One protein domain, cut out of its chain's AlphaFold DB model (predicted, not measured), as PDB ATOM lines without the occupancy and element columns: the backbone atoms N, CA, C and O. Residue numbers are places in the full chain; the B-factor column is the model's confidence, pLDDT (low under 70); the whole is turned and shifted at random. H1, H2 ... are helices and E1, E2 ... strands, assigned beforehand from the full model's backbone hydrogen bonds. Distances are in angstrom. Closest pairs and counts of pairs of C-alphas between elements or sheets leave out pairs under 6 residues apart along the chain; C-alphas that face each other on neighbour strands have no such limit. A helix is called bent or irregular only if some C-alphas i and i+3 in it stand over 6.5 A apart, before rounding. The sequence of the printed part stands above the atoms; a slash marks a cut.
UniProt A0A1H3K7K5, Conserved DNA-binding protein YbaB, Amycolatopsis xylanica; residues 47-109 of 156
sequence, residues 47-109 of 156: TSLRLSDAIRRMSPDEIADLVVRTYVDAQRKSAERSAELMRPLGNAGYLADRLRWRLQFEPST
ATOM      1  N   THR A  47      26.365 -39.608  15.518       91.75
ATOM      2  CA  THR A  47      27.427 -40.472  16.047       91.75
ATOM      3  C   THR A  47      27.968 -39.964  17.377       91.75
ATOM      4  O   THR A  47      28.531 -40.742  18.143       91.75
ATOM      5  N   SER A  48      27.787 -38.672  17.679       94.12
ATOM      6  CA  SER A  48      28.149 -38.105  18.975       94.12
ATOM      7  C   SER A  48      27.222 -36.962  19.381       94.12
ATOM      8  O   SER A  48      26.775 -36.182  18.539       94.12
ATOM      9  N   LEU A  49      26.967 -36.864  20.685       97.00
ATOM     10  CA  LEU A  49      26.306 -35.740  21.336       97.00
ATOM     11  C   LEU A  49      27.142 -35.355  22.557       97.00
ATOM     12  O   LEU A  49      27.434 -36.197  23.406       97.00
ATOM     13  N   ARG A  50      27.529 -34.085  22.646       97.38
ATOM     14  CA  ARG A  50      28.239 -33.506  23.785       97.38
ATOM     15  C   ARG A  50      27.448 -32.320  24.311       97.38
ATOM     16  O   ARG A  50      27.073 -31.437  23.545       97.38
ATOM     17  N   LEU A  51      27.226 -32.308  25.617       97.38
ATOM     18  CA  LEU A  51      26.594 -31.210  26.336       97.38
ATOM     19  C   LEU A  51      27.648 -30.568  27.237       97.38
ATOM     20  O   LEU A  51      28.383 -31.283  27.920       97.38
ATOM     21  N   SER A  52      27.753 -29.243  27.217       96.81
ATOM     22  CA  SER A  52      28.668 -28.511  28.096       96.81
ATOM     23  C   SER A  52      27.964 -28.053  29.372       96.81
ATOM     24  O   SER A  52      26.747 -28.160  29.506       96.81
ATOM     25  N   ASP A  53      28.718 -27.513  30.328       96.00
ATOM     26  CA  ASP A  53      28.164 -27.069  31.614       96.00
ATOM     27  C   ASP A  53      27.113 -25.949  31.472       96.00
ATOM     28  O   ASP A  53      26.259 -25.776  32.342       96.00
ATOM     29  N   ALA A  54      27.108 -25.239  30.337       92.75
ATOM     30  CA  ALA A  54      26.119 -24.213  30.015       92.75
ATOM     31  C   ALA A  54      24.671 -24.738  30.054       92.75
ATOM     32  O   ALA A  54      23.770 -23.992  30.446       92.75
ATOM     33  N   ILE A  55      24.448 -26.028  29.759       95.62
ATOM     34  CA  ILE A  55      23.110 -26.641  29.800       95.62
ATOM     35  C   ILE A  55      22.500 -26.661  31.206       95.62
ATOM     36  O   ILE A  55      21.285 -26.740  31.340       95.62
ATOM     37  N   ARG A  56      23.305 -26.540  32.274       94.94
ATOM     38  CA  ARG A  56      22.796 -26.537  33.659       94.94
ATOM     39  C   ARG A  56      21.879 -25.356  33.970       94.94
ATOM     40  O   ARG A  56      21.167 -25.393  34.967       94.94
ATOM     41  N   ARG A  57      21.941 -24.297  33.161       94.25
ATOM     42  CA  ARG A  57      21.119 -23.088  33.308       94.25
ATOM     43  C   ARG A  57      19.864 -23.112  32.433       94.25
ATOM     44  O   ARG A  57      19.124 -22.137  32.443       94.25
ATOM     45  N   MET A  58      19.652 -24.189  31.681       94.94
ATOM     46  CA  MET A  58      18.544 -24.350  30.747       94.94
ATOM     47  C   MET A  58      17.491 -25.291  31.327       94.94
ATOM     48  O   MET A  58      17.805 -26.241  32.050       94.94
ATOM     49  N   SER A  59      16.231 -25.047  30.988       95.56
ATOM     50  CA  SER A  59      15.161 -26.013  31.204       95.56
ATOM     51  C   SER A  59      15.323 -27.232  30.279       95.56
ATOM     52  O   SER A  59      15.955 -27.137  29.224       95.56
ATOM     53  N   PRO A  60      14.733 -28.391  30.626       94.25
ATOM     54  CA  PRO A  60      14.769 -29.572  29.766       94.25
ATOM     55  C   PRO A  60      14.239 -29.327  28.346       94.25
ATOM     56  O   PRO A  60      14.771 -29.896  27.395       94.25
ATOM     57  N   ASP A  61      13.230 -28.465  28.200       93.44
ATOM     58  CA  ASP A  61      12.652 -28.136  26.892       93.44
ATOM     59  C   ASP A  61      13.617 -27.310  26.046       93.44
ATOM     60  O   ASP A  61      13.825 -27.610  24.876       93.44
ATOM     61  N   GLU A  62      14.272 -26.319  26.655       94.06
ATOM     62  CA  GLU A  62      15.288 -25.513  25.974       94.06
ATOM     63  C   GLU A  62      16.463 -26.377  25.506       94.06
ATOM     64  O   GLU A  62      16.968 -26.179  24.402       94.06
ATOM     65  N   ILE A  63      16.871 -27.369  26.309       95.50
ATOM     66  CA  ILE A  63      17.915 -28.327  25.922       95.50
ATOM     67  C   ILE A  63      17.445 -29.171  24.732       95.50
ATOM     68  O   ILE A  63      18.194 -29.327  23.767       95.50
ATOM     69  N   ALA A  64      16.222 -29.707  24.779       95.19
ATOM     70  CA  ALA A  64      15.672 -30.529  23.703       95.19
ATOM     71  C   ALA A  64      15.599 -29.751  22.382       95.19
ATOM     72  O   ALA A  64      16.123 -30.211  21.364       95.19
ATOM     73  N   ASP A  65      15.042 -28.540  22.416       94.00
ATOM     74  CA  ASP A  65      14.958 -27.658  21.254       94.00
ATOM     75  C   ASP A  65      16.350 -27.329  20.703       94.00
ATOM     76  O   ASP A  65      16.580 -27.367  19.491       94.00
ATOM     77  N   LEU A  66      17.313 -27.038  21.582       95.31
ATOM     78  CA  LEU A  66      18.678 -26.720  21.179       95.31
ATOM     79  C   LEU A  66      19.382 -27.905  20.513       95.31
ATOM     80  O   LEU A  66      20.070 -27.720  19.504       95.31
ATOM     81  N   VAL A  67      19.195 -29.118  21.040       95.56
ATOM     82  CA  VAL A  67      19.735 -30.350  20.450       95.56
ATOM     83  C   VAL A  67      19.145 -30.586  19.069       95.56
ATOM     84  O   VAL A  67      19.905 -30.801  18.124       95.56
ATOM     85  N   VAL A  68      17.822 -30.491  18.924       94.94
ATOM     86  CA  VAL A  68      17.149 -30.708  17.636       94.94
ATOM     87  C   VAL A  68      17.633 -29.700  16.597       94.94
ATOM     88  O   VAL A  68      18.041 -30.106  15.510       94.94
ATOM     89  N   ARG A  69      17.691 -28.402  16.927       93.62
ATOM     90  CA  ARG A  69      18.209 -27.384  15.995       93.62
ATOM     91  C   ARG A  69      19.661 -27.645  15.596       93.62
ATOM     92  O   ARG A  69      19.990 -27.609  14.414       93.62
ATOM     93  N   THR A  70      20.522 -27.952  16.567       94.56
ATOM     94  CA  THR A  70      21.951 -28.209  16.308       94.56
ATOM     95  C   THR A  70      22.149 -29.454  15.441       94.56
ATOM     96  O   THR A  70      23.025 -29.478  14.573       94.56
ATOM     97  N   TYR A  71      21.319 -30.481  15.639       93.75
ATOM     98  CA  TYR A  71      21.323 -31.693  14.827       93.75
ATOM     99  C   TYR A  71      20.884 -31.427  13.385       93.75
ATOM    100  O   TYR A  71      21.541 -31.896  12.460       93.75
ATOM    101  N   VAL A  72      19.831 -30.638  13.175       91.00
ATOM    102  CA  VAL A  72      19.346 -30.264  11.834       91.00
ATOM    103  C   VAL A  72      20.416 -29.487  11.065       91.00
ATOM    104  O   VAL A  72      20.698 -29.800   9.906       91.00
ATOM    105  N   ASP A  73      21.100 -28.558  11.733       90.75
ATOM    106  CA  ASP A  73      22.250 -27.854  11.159       90.75
ATOM    107  C   ASP A  73      23.384 -28.820  10.784       90.75
ATOM    108  O   ASP A  73      23.963 -28.719   9.699       90.75
ATOM    109  N   ALA A  74      23.696 -29.789  11.652       91.12
ATOM    110  CA  ALA A  74      24.697 -30.815  11.365       91.12
ATOM    111  C   ALA A  74      24.295 -31.678  10.157       91.12
ATOM    112  O   ALA A  74      25.123 -31.971   9.290       91.12
ATOM    113  N   GLN A  75      23.016 -32.054  10.057       88.69
ATOM    114  CA  GLN A  75      22.487 -32.830   8.941       88.69
ATOM    115  C   GLN A  75      22.594 -32.076   7.613       88.69
ATOM    116  O   GLN A  75      22.979 -32.698   6.617       88.69
ATOM    117  N   ARG A  76      22.301 -30.769   7.595       87.94
ATOM    118  CA  ARG A  76      22.438 -29.917   6.405       87.94
ATOM    119  C   ARG A  76      23.898 -29.821   5.961       87.94
ATOM    120  O   ARG A  76      24.201 -30.151   4.816       87.94
ATOM    121  N   LYS A  77      24.814 -29.513   6.887       88.94
ATOM    122  CA  LYS A  77      26.263 -29.469   6.612       88.94
ATOM    123  C   LYS A  77      26.803 -30.812   6.101       88.94
ATOM    124  O   LYS A  77      27.623 -30.849   5.186       88.94
ATOM    125  N   SER A  78      26.327 -31.930   6.654       86.88
ATOM    126  CA  SER A  78      26.666 -33.285   6.188       86.88
ATOM    127  C   SER A  78      26.207 -33.533   4.750       86.88
ATOM    128  O   SER A  78      26.984 -34.054   3.945       86.88
ATOM    129  N   ALA A  79      24.992 -33.113   4.389       83.38
ATOM    130  CA  ALA A  79      24.490 -33.231   3.023       83.38
ATOM    131  C   ALA A  79      25.288 -32.353   2.041       83.38
ATOM    132  O   ALA A  79      25.715 -32.850   1.001       83.38
ATOM    133  N   GLU A  80      25.561 -31.095   2.389       84.69
ATOM    134  CA  GLU A  80      26.381 -30.178   1.581       84.69
ATOM    135  C   GLU A  80      27.779 -30.751   1.327       84.69
ATOM    136  O   GLU A  80      28.206 -30.884   0.178       84.69
ATOM    137  N   ARG A  81      28.463 -31.195   2.388       84.00
ATOM    138  CA  ARG A  81      29.814 -31.751   2.279       84.00
ATOM    139  C   ARG A  81      29.852 -33.032   1.451       84.00
ATOM    140  O   ARG A  81      30.773 -33.249   0.664       84.00
ATOM    141  N   SER A  82      28.831 -33.870   1.599       79.50
ATOM    142  CA  SER A  82      28.685 -35.085   0.801       79.50
ATOM    143  C   SER A  82      28.434 -34.752  -0.680       79.50
ATOM    144  O   SER A  82      28.970 -35.428  -1.558       79.50
ATOM    145  N   ALA A  83      27.673 -33.693  -0.982       79.25
ATOM    146  CA  ALA A  83      27.417 -33.252  -2.354       79.25
ATOM    147  C   ALA A  83      28.689 -32.705  -3.019       79.25
ATOM    148  O   ALA A  83      28.958 -33.015  -4.181       79.25
ATOM    149  N   GLU A  84      29.502 -31.948  -2.278       82.12
ATOM    150  CA  GLU A  84      30.805 -31.462  -2.745       82.12
ATOM    151  C   GLU A  84      31.742 -32.608  -3.130       82.12
ATOM    152  O   GLU A  84      32.343 -32.574  -4.206       82.12
ATOM    153  N   LEU A  85      31.835 -33.636  -2.278       77.69
ATOM    154  CA  LEU A  85      32.671 -34.810  -2.532       77.69
ATOM    155  C   LEU A  85      32.225 -35.567  -3.787       77.69
ATOM    156  O   LEU A  85      33.062 -36.035  -4.551       77.69
ATOM    157  N   MET A  86      30.917 -35.649  -4.043       72.38
ATOM    158  CA  MET A  86      30.376 -36.369  -5.201       72.38
ATOM    159  C   MET A  86      30.344 -35.558  -6.499       72.38
ATOM    160  O   MET A  86      30.155 -36.136  -7.572       72.38
ATOM    161  N   ARG A  87      30.556 -34.239  -6.443       77.81
ATOM    162  CA  ARG A  87      30.497 -33.335  -7.603       77.81
ATOM    163  C   ARG A  87      31.305 -33.814  -8.829       77.81
ATOM    164  O   ARG A  87      30.796 -33.667  -9.940       77.81
ATOM    165  N   PRO A  88      32.504 -34.420  -8.689       75.88
ATOM    166  CA  PRO A  88      33.286 -34.921  -9.827       75.88
ATOM    167  C   PRO A  88      32.693 -36.139 -10.556       75.88
ATOM    168  O   PRO A  88      33.118 -36.428 -11.671       75.88
ATOM    169  N   LEU A  89      31.751 -36.874  -9.952       63.41
ATOM    170  CA  LEU A  89      31.157 -38.087 -10.539       63.41
ATOM    171  C   LEU A  89      29.919 -37.822 -11.408       63.41
ATOM    172  O   LEU A  89      29.468 -38.727 -12.110       63.41
ATOM    173  N   GLY A  90      29.361 -36.610 -11.364       62.47
ATOM    174  CA  GLY A  90      28.048 -36.331 -11.941       62.47
ATOM    175  C   GLY A  90      26.899 -37.017 -11.180       62.47
ATOM    176  O   GLY A  90      27.097 -37.716 -10.186       62.47
ATOM    177  N   ASN A  91      25.663 -36.790 -11.634       59.66
ATOM    178  CA  ASN A  91      24.441 -37.350 -11.040       59.66
ATOM    179  C   ASN A  91      24.331 -38.849 -11.378       59.66
ATOM    180  O   ASN A  91      23.639 -39.225 -12.321       59.66
ATOM    181  N   ALA A  92      25.037 -39.724 -10.663       54.62
ATOM    182  CA  ALA A  92      24.959 -41.158 -10.931       54.62
ATOM    183  C   ALA A  92      24.943 -41.992  -9.643       54.62
ATOM    184  O   ALA A  92      25.979 -42.454  -9.167       54.62
ATOM    185  N   GLY A  93      23.733 -42.233  -9.123       64.56
ATOM    186  CA  GLY A  93      23.440 -43.356  -8.230       64.56
ATOM    187  C   GLY A  93      22.626 -43.019  -6.980       64.56
ATOM    188  O   GLY A  93      22.427 -41.856  -6.639       64.56
ATOM    189  N   TYR A  94      22.236 -44.079  -6.262       60.81
ATOM    190  CA  TYR A  94      21.478 -44.079  -4.998       60.81
ATOM    191  C   TYR A  94      21.948 -43.032  -3.970       60.81
ATOM    192  O   TYR A  94      21.136 -42.435  -3.272       60.81
ATOM    193  N   LEU A  95      23.255 -42.773  -3.896       61.44
ATOM    194  CA  LEU A  95      23.841 -41.758  -3.015       61.44
ATOM    195  C   LEU A  95      23.413 -40.327  -3.385       61.44
ATOM    196  O   LEU A  95      23.091 -39.543  -2.497       61.44
ATOM    197  N   ALA A  96      23.337 -39.992  -4.677       64.12
ATOM    198  CA  ALA A  96      22.856 -38.688  -5.134       64.12
ATOM    199  C   ALA A  96      21.354 -38.506  -4.844       64.12
ATOM    200  O   ALA A  96      20.934 -37.424  -4.438       64.12
ATOM    201  N   ASP A  97      20.556 -39.569  -4.986       65.00
ATOM    202  CA  ASP A  97      19.133 -39.567  -4.619       65.00
ATOM    203  C   ASP A  97      18.922 -39.426  -3.107       65.00
ATOM    204  O   ASP A  97      18.101 -38.619  -2.667       65.00
ATOM    205  N   ARG A  98      19.715 -40.138  -2.301       65.38
ATOM    206  CA  ARG A  98      19.690 -40.051  -0.833       65.38
ATOM    207  C   ARG A  98      20.055 -38.651  -0.338       65.38
ATOM    208  O   ARG A  98      19.407 -38.138   0.571       65.38
ATOM    209  N   LEU A  99      21.052 -38.009  -0.949       65.88
ATOM    210  CA  LEU A  99      21.406 -36.624  -0.631       65.88
ATOM    211  C   LEU A  99      20.307 -35.635  -1.021       65.88
ATOM    212  O   LEU A  99      19.978 -34.753  -0.232       65.88
ATOM    213  N   ARG A 100      19.726 -35.791  -2.216       66.88
ATOM    214  CA  ARG A 100      18.621 -34.950  -2.695       66.88
ATOM    215  C   ARG A 100      17.440 -34.983  -1.727       66.88
ATOM    216  O   ARG A 100      16.900 -33.933  -1.400       66.88
ATOM    217  N   TRP A 101      17.088 -36.171  -1.236       62.56
ATOM    218  CA  TRP A 101      16.005 -36.349  -0.271       62.56
ATOM    219  C   TRP A 101      16.305 -35.665   1.073       62.56
ATOM    220  O   TRP A 101      15.430 -35.025   1.646       62.56
ATOM    221  N   ARG A 102      17.558 -35.710   1.546       62.78
ATOM    222  CA  ARG A 102      17.976 -35.019   2.781       62.78
ATOM    223  C   ARG A 102      18.002 -33.498   2.660       62.78
ATOM    224  O   ARG A 102      17.669 -32.827   3.625       62.78
ATOM    225  N   LEU A 103      18.365 -32.952   1.499       64.06
ATOM    226  CA  LEU A 103      18.319 -31.503   1.258       64.06
ATOM    227  C   LEU A 103      16.888 -30.944   1.265       64.06
ATOM    228  O   LEU A 103      16.708 -29.750   1.468       64.06
ATOM    229  N   GLN A 104      15.888 -31.794   1.026       63.22
ATOM    230  CA  GLN A 104      14.467 -31.433   1.034       63.22
ATOM    231  C   GLN A 104      13.781 -31.731   2.376       63.22
ATOM    232  O   GLN A 104      12.603 -31.417   2.536       63.22
ATOM    233  N   PHE A 105      14.483 -32.362   3.326       50.69
ATOM    234  CA  PHE A 105      13.920 -32.699   4.625       50.69
ATOM    235  C   PHE A 105      13.906 -31.466   5.531       50.69
ATOM    236  O   PHE A 105      14.937 -31.063   6.070       50.69
ATOM    237  N   GLU A 106      12.720 -30.894   5.711       50.31
ATOM    238  CA  GLU A 106      12.447 -29.880   6.724       50.31
ATOM    239  C   GLU A 106      11.843 -30.575   7.958       50.31
ATOM    240  O   GLU A 106      10.765 -31.174   7.857       50.31
ATOM    241  N   PRO A 107      12.519 -30.561   9.119       52.28
ATOM    242  CA  PRO A 107      11.995 -31.171  10.335       52.28
ATOM    243  C   PRO A 107      10.734 -30.426  10.780       52.28
ATOM    244  O   PRO A 107      10.751 -29.206  10.957       52.28
ATOM    245  N   SER A 108       9.634 -31.143  11.016       50.66
ATOM    246  CA  SER A 108       8.492 -30.535  11.689       50.66
ATOM    247  C   SER A 108       8.876 -30.242  13.141       50.66
ATOM    248  O   SER A 108       9.053 -31.144  13.955       50.66
ATOM    249  N   THR A 109       8.970 -28.964  13.499       53.28
ATOM    250  CA  THR A 109       9.098 -28.518  14.896       53.28
ATOM    251  C   THR A 109       7.744 -28.526  15.606       53.28
ATOM    252  O   THR A 109       7.506 -27.699  16.486       53.28
TER     253      THR A 109
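This is residues 47 to 109 of the 156 residues of the protein "Conserved DNA-binding protein YbaB" of Amycolatopsis xylanica (UniProt A0A1H3K7K5). Long helix H2 makes the length of a rod; short helix H1 lies near the end where H2 begins, strand E1 runs beside the first half of H2, and H3 folds back on the other end of H2 as a hairpin. The printed part has 63 residues, mostly helix, ordered E1, H1, H2, H3. It is only just loose, close to extended: radius of gyration of the C-alphas 15.6 A, spans 48 by 23 by 14 A.

Start at E1, residues 47 to 51, which pairs with no named strand; H1, residues 53 to 57, meets it only through their link. H2, residues 60 to 89, is near E1 and close but not clearly touching H1; the closest C-alphas, Ile 55 and Ile 63, are 6.7 A apart. With residues 75 to 86 alone H2 touches H3, residues 94 to 103, closest at C-alphas 79 and 99, 5.9 A, at a steep tilt of 41 degrees, opposite ways. In H3 every O i to N i+4 pair is within hydrogen-bond range, in H2 24 of 26, in H1 0 of 1, with 2 of 2 i+3 pairs.

Find C-alpha 47 at (27.427, -40.472, 16.047), where E1 begins its 13.9 A; H1 spans 8.3 A. H2 runs 44.3 A, irregular where C-alphas 85 and 88 are 7.3 A apart. H3, 14.4 A, ends at C-alpha 103, (18.319, -31.503, 1.258).

The farthest C-alphas, Arg 57 and Ala 92, are 47.9 A apart. The printed part has no cut, and its three links are tight. Residues 88 to 94 stand free; pLDDT is under 70 at residues 89 to 109.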